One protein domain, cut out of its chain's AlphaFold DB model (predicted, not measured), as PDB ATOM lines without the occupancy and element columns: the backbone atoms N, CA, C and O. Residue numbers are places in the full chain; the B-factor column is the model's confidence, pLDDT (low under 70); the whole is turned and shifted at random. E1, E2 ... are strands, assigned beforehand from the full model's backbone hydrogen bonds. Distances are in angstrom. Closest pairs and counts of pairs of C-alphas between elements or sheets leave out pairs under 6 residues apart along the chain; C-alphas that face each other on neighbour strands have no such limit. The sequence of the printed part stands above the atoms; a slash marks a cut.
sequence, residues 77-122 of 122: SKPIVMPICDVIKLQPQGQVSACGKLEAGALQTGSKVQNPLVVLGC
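AT A GLANCE: This is residues 77 to 122 of the 122 residues of the protein "Translation elongation factor EF1A/initiation factor IF2gamma family protein" of Actinidia rufa (UniProt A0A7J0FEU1). There is little regular structure here: one narrow hairpin of two strands, E1 and E2, sticks out at its turn, residues 90 to 95, and the rest is loop. After E2 a long stretch with no named element, residues 100 to 122, swings out in a wide loop and folds back. The printed part has 46 residues, no named helix and two antiparallel strands in the order E1, E2; the class is all strand, with only 10 residues in named elements. It is only just loose, close to compact, with a radius of gyration of the C-alphas of 11.5 A and spans of 37 by 28 by 16 A.

IN THESE COORDINATES: E1, residues 86 to 90, begins at C-alpha 86 (145.871, 100.620, 135.766) and is 12.8 A long. E2, residues 95 to 99, is 12.9 A long and ends at C-alpha 99 (143.132, 102.080, 131.744).

HOW THE PARTS SIT: E1 and E2 form a hairpin with a tight link, antiparallel at 157 degrees. C-alphas 87 and 98 face each other at 4.6 A. N 88 and O 97 are within hydrogen-bond range at 2.8 A, as are N 99 and O 86 at 2.8 A.

THE WHOLE: The C-alphas of Ser 77 and Pro 92 are the two farthest apart, 36.6 A. The printed part has no cut. Residues 114 to 122 have pLDDT under 70.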
ATOM      1  N   SER A  77     129.844  93.162 117.949       73.44
ATOM      2  CA  SER A  77     128.594  92.501 118.359       73.44
ATOM      3  C   SER A  77     128.676  91.858 119.745       73.44
ATOM      4  O   SER A  77     127.650  91.524 120.336       73.44
ATOM      5  N   LYS A  78     129.894  91.663 120.255       73.50
ATOM      6  CA  LYS A  78     130.156  91.084 121.571       73.50
ATOM      7  C   LYS A  78     130.046  92.163 122.653       73.50
ATOM      8  O   LYS A  78     130.339  93.330 122.383       73.50
ATOM      9  N   PRO A  79     129.631  91.792 123.878       73.81
ATOM     10  CA  PRO A  79     129.581  92.735 124.986       73.81
ATOM     11  C   PRO A  79     130.973  93.306 125.270       73.81
ATOM     12  O   PRO A  79     131.991  92.687 124.956       73.81
ATOM     13  N   ILE A  80     131.008  94.499 125.864       75.00
ATOM     14  CA  ILE A  80     132.260  95.190 126.148       75.00
ATOM     15  C   ILE A  80     133.111  94.414 127.159       75.00
ATOM     16  O   ILE A  80     132.652  94.101 128.258       75.00
ATOM     17  N   VAL A  81     134.360  94.130 126.789       78.88
ATOM     18  CA  VAL A  81     135.350  93.486 127.662       78.88
ATOM     19  C   VAL A  81     136.636  94.291 127.612       78.88
ATOM     20  O   VAL A  81     137.254  94.436 126.557       78.88
ATOM     21  N   MET A  82     137.035  94.820 128.765       82.00
ATOM     22  CA  MET A  82     138.267  95.580 128.938       82.00
ATOM     23  C   MET A  82     138.938  95.103 130.236       82.00
ATOM     24  O   MET A  82     138.365  95.320 131.308       82.00
ATOM     25  N   PRO A  83     140.111  94.451 130.174       78.75
ATOM     26  CA  PRO A  83     140.891  94.163 131.355       78.75
ATOM     27  C   PRO A  83     141.497  95.460 131.881       78.75
ATOM     28  O   PRO A  83     142.048  96.250 131.114       78.75
ATOM     29  N   ILE A  84     141.382  95.689 133.185       83.62
ATOM     30  CA  ILE A  84     141.996  96.860 133.816       83.62
ATOM     31  C   ILE A  84     143.469  96.550 134.049       83.62
ATOM     32  O   ILE A  84     143.792  95.584 134.735       83.62
ATOM     33  N   CYS A  85     144.337  97.389 133.492       80.75
ATOM     34  CA  CYS A  85     145.777  97.354 133.724       80.75
ATOM     35  C   CYS A  85     146.193  98.375 134.787       80.75
ATOM     36  O   CYS A  85     147.071  98.082 135.582       80.75
ATOM     37  N   ASP A  86     145.537  99.543 134.829       80.75
ATOM     38  CA  ASP A  86     145.871 100.620 135.766       80.75
ATOM     39  C   ASP A  86     144.635 101.392 136.226       80.75
ATOM     40  O   ASP A  86     143.667 101.564 135.480       80.75
ATOM     41  N   VAL A  87     144.697 101.922 137.448       80.62
ATOM     42  CA  VAL A  87     143.666 102.794 138.022       80.62
ATOM     43  C   VAL A  87     144.306 104.097 138.488       80.62
ATOM     44  O   VAL A  87     145.092 104.119 139.434       80.62
ATOM     45  N   ILE A  88     143.938 105.202 137.846       82.12
ATOM     46  CA  ILE A  88     144.474 106.534 138.121       82.12
ATOM     47  C   ILE A  88     143.397 107.371 138.808       82.12
ATOM     48  O   ILE A  88     142.296 107.553 138.290       82.12
ATOM     49  N   LYS A  89     143.726 107.909 139.986       81.69
ATOM     50  CA  LYS A  89     142.858 108.827 140.733       81.69
ATOM     51  C   LYS A  89     143.240 110.268 140.399       81.69
ATOM     52  O   LYS A  89     144.311 110.723 140.798       81.69
ATOM     53  N   LEU A  90     142.365 110.998 139.711       81.19
ATOM     54  CA  LEU A  90     142.547 112.434 139.493       81.19
ATOM     55  C   LEU A  90     142.069 113.201 140.733       81.19
ATOM     56  O   LEU A  90     140.872 113.385 140.961       81.19
ATOM     57  N   GLN A  91     143.033 113.662 141.528       72.62
ATOM     58  CA  GLN A  91     142.814 114.325 142.815       72.62
ATOM     59  C   GLN A  91     141.979 115.623 142.777       72.62
ATOM     60  O   GLN A  91     141.243 115.829 143.738       72.62
ATOM     61  N   PRO A  92     141.992 116.479 141.730       71.75
ATOM     62  CA  PRO A  92     141.176 117.695 141.777       71.75
ATOM     63  C   PRO A  92     139.694 117.474 141.425       71.75
ATOM     64  O   PRO A  92     138.878 118.330 141.745       71.75
ATOM     65  N   GLN A  93     139.319 116.355 140.787       70.56
ATOM     66  CA  GLN A  93     137.961 116.156 140.246       70.56
ATOM     67  C   GLN A  93     137.238 114.919 140.804       70.56
ATOM     68  O   GLN A  93     136.116 114.626 140.397       70.56
ATOM     69  N   GLY A  94     137.871 114.173 141.721       73.81
ATOM     70  CA  GLY A  94     137.299 112.961 142.324       73.81
ATOM     71  C   GLY A  94     137.045 111.827 141.323       73.81
ATOM     72  O   GLY A  94     136.359 110.859 141.645       73.81
ATOM     73  N   GLN A  95     137.579 111.944 140.106       74.12
ATOM     74  CA  GLN A  95     137.390 110.975 139.037       74.12
ATOM     75  C   GLN A  95     138.434 109.867 139.134       74.12
ATOM     76  O   GLN A  95     139.626 110.111 139.342       74.12
ATOM     77  N   VAL A  96     137.967 108.636 138.959       78.94
ATOM     78  CA  VAL A  96     138.807 107.448 138.858       78.94
ATOM     79  C   VAL A  96     138.773 106.998 137.408       78.94
ATOM     80  O   VAL A  96     137.711 106.661 136.889       78.94
ATOM     81  N   SER A  97     139.931 107.021 136.757       79.25
ATOM     82  CA  SER A  97     140.098 106.501 135.405       79.25
ATOM     83  C   SER A  97     140.706 105.108 135.480       79.25
ATOM     84  O   SER A  97     141.695 104.905 136.185       79.25
ATOM     85  N   ALA A  98     140.115 104.153 134.770       81.38
ATOM     86  CA  ALA A  98     140.679 102.825 134.585       81.38
ATOM     87  C   ALA A  98     141.224 102.720 133.158       81.38
ATOM     88  O   ALA A  98     140.508 103.007 132.197       81.38
ATOM     89  N   CYS A  99     142.485 102.324 133.026       77.50
ATOM     90  CA  CYS A  99     143.132 102.080 131.744       77.50
ATOM     91  C   CYS A  99     143.146 100.578 131.458       77.50
ATOM     92  O   CYS A  99     143.336  99.769 132.367       77.50
ATOM     93  N   GLY A 100     142.948 100.210 130.198       80.88
ATOM     94  CA  GLY A 100     142.863  98.824 129.773       80.88
ATOM     95  C   GLY A 100     142.777  98.697 128.261       80.88
ATOM     96  O   GLY A 100     142.316  99.611 127.573       80.88
ATOM     97  N   LYS A 101     143.218  97.560 127.723       83.06
ATOM     98  CA  LYS A 101     143.067  97.269 126.295       83.06
ATOM     99  C   LYS A 101     141.654  96.768 126.020       83.06
ATOM    100  O   LYS A 101     141.188  95.835 126.648       83.06
ATOM    101  N   LEU A 102     140.956  97.355 125.060       79.81
ATOM    102  CA  LEU A 102     139.630  96.865 124.700       79.81
ATOM    103  C   LEU A 102     139.747  95.539 123.933       79.81
ATOM    104  O   LEU A 102     140.227  95.532 122.799       79.81
ATOM    105  N   GLU A 103     139.327  94.438 124.553       77.56
ATOM    106  CA  GLU A 103     139.372  93.095 123.958       77.56
ATOM    107  C   GLU A 103     138.112  92.802 123.123       77.56
ATOM    108  O   GLU A 103     138.193  92.098 122.120       77.56
ATOM    109  N   ALA A 104     136.957  93.387 123.472       74.25
ATOM    110  CA  ALA A 104     135.723  93.288 122.685       74.25
ATOM    111  C   ALA A 104     134.793  94.496 122.889       74.25
ATOM    112  O   ALA A 104     134.815  95.134 123.945       74.25
ATOM    113  N   GLY A 105     133.943  94.774 121.893       75.81
ATOM    114  CA  GLY A 105     132.927  95.828 121.944       75.81
ATOM    115  C   GLY A 105     133.454  97.240 121.652       75.81
ATOM    116  O   GLY A 105     134.569  97.430 121.169       75.81
ATOM    117  N   ALA A 106     132.623  98.248 121.923       74.19
ATOM    118  CA  ALA A 106     132.959  99.669 121.805       74.19
ATOM    119  C   ALA A 106     132.406 100.441 123.010       74.19
ATOM    120  O   ALA A 106     131.325 100.122 123.504       74.19
ATOM    121  N   LEU A 107     133.134 101.465 123.468       76.12
ATOM    122  CA  LEU A 107     132.702 102.346 124.554       76.12
ATOM    123  C   LEU A 107     132.382 103.738 124.008       76.12
ATOM    124  O   LEU A 107     133.163 104.299 123.243       76.12
ATOM    125  N   GLN A 108     131.257 104.302 124.438       77.06
ATOM    126  CA  GLN A 108     130.886 105.689 124.160       77.06
ATOM    127  C   GLN A 108     130.759 106.476 125.464       77.06
ATOM    128  O   GLN A 108     130.347 105.930 126.493       77.06
ATOM    129  N   THR A 109     131.085 107.767 125.423       77.94
ATOM    130  CA  THR A 109     130.926 108.680 126.562       77.94
ATOM    131  C   THR A 109     129.476 108.665 127.057       77.94
ATOM    132  O   THR A 109     128.552 108.832 126.269       77.94
ATOM    133  N   GLY A 110     129.273 108.445 128.361       76.25
ATOM    134  CA  GLY A 110     127.940 108.306 128.971       76.25
ATOM    135  C   GLY A 110     127.431 106.863 129.101       76.25
ATOM    136  O   GLY A 110     126.374 106.646 129.690       76.25
ATOM    137  N   SER A 111     128.182 105.867 128.620       74.06
ATOM    138  CA  SER A 111     127.841 104.450 128.804       74.06
ATOM    139  C   SER A 111     128.096 104.002 130.245       74.06
ATOM    140  O   SER A 111     129.198 104.162 130.771       74.06
ATOM    141  N   LYS A 112     127.088 103.402 130.892       70.88
ATOM    142  CA  LYS A 112     127.220 102.839 132.243       70.88
ATOM    143  C   LYS A 112     127.789 101.424 132.160       70.88
ATOM    144  O   LYS A 112     127.108 100.504 131.720       70.88
ATOM    145  N   VAL A 113     129.030 101.249 132.604       70.56
ATOM    146  CA  VAL A 113     129.672  99.930 132.691       70.56
ATOM    147  C   VAL A 113     129.175  99.235 133.963       70.56
ATOM    148  O   VAL A 113     129.395  99.730 135.067       70.56
ATOM    149  N   GLN A 114     128.454  98.120 133.822       60.69
ATOM    150  CA  GLN A 114     128.037  97.267 134.941       60.69
ATOM    151  C   GLN A 114     128.916  96.013 134.978       60.69
ATOM    152  O   GLN A 114     129.145  95.380 133.950       60.69
ATOM    153  N   ASN A 115     129.436  95.677 136.159       54.88
ATOM    154  CA  ASN A 115     130.401  94.593 136.328       54.88
ATOM    155  C   ASN A 115     129.707  93.224 136.385       54.88
ATOM    156  O   ASN A 115     128.986  92.942 137.344       54.88
ATOM    157  N   PRO A 116     129.903  92.400 135.343       52.12
ATOM    158  CA  PRO A 116     130.603  91.123 135.546       52.12
ATOM    159  C   PRO A 116     131.758  90.852 134.553       52.12
ATOM    160  O   PRO A 116     132.375  89.795 134.624       52.12
ATOM    161  N   LEU A 117     132.041  91.763 133.611       52.72
ATOM    162  CA  LEU A 117     132.960  91.537 132.473       52.72
ATOM    163  C   LEU A 117     134.300  92.288 132.568       52.72
ATOM    164  O   LEU A 117     135.104  92.249 131.636       52.72
ATOM    165  N   VAL A 118     134.558  92.974 133.682       57.41
ATOM    166  CA  VAL A 118     135.847  93.625 133.925       57.41
ATOM    167  C   VAL A 118     136.793  92.590 134.523       57.41
ATOM    168  O   VAL A 118     136.762  92.315 135.721       57.41
ATOM    169  N   VAL A 119     137.619  91.978 133.675       52.50
ATOM    170  CA  VAL A 119     138.644  91.033 134.127       52.50
ATOM    171  C   VAL A 119     139.784  91.843 134.742       52.50
ATOM    172  O   VAL A 119     140.529  92.519 134.038       52.50
ATOM    173  N   LEU A 120     139.906  91.820 136.067       49.41
ATOM    174  CA  LEU A 120     141.105  92.314 136.739       49.41
ATOM    175  C   LEU A 120     142.234  91.336 136.410       49.41
ATOM    176  O   LEU A 120     142.221  90.198 136.876       49.41
ATOM    177  N   GLY A 121     143.153  91.754 135.543       47.28
ATOM    178  CA  GLY A 121     144.395  91.023 135.329       47.28
ATOM    179  C   GLY A 121     145.258  91.175 136.577       47.28
ATOM    180  O   GLY A 121     145.564  92.303 136.959       47.28
ATOM    181  N   CYS A 122     145.576  90.057 137.227       34.78
ATOM    182  CA  CYS A 122     146.620  89.987 138.248       34.78
ATOM    183  C   CYS A 122     148.001  89.913 137.595       34.78
ATOM    184  O   CYS A 122     148.104  89.262 136.528       34.78
TER     185      CYS A 122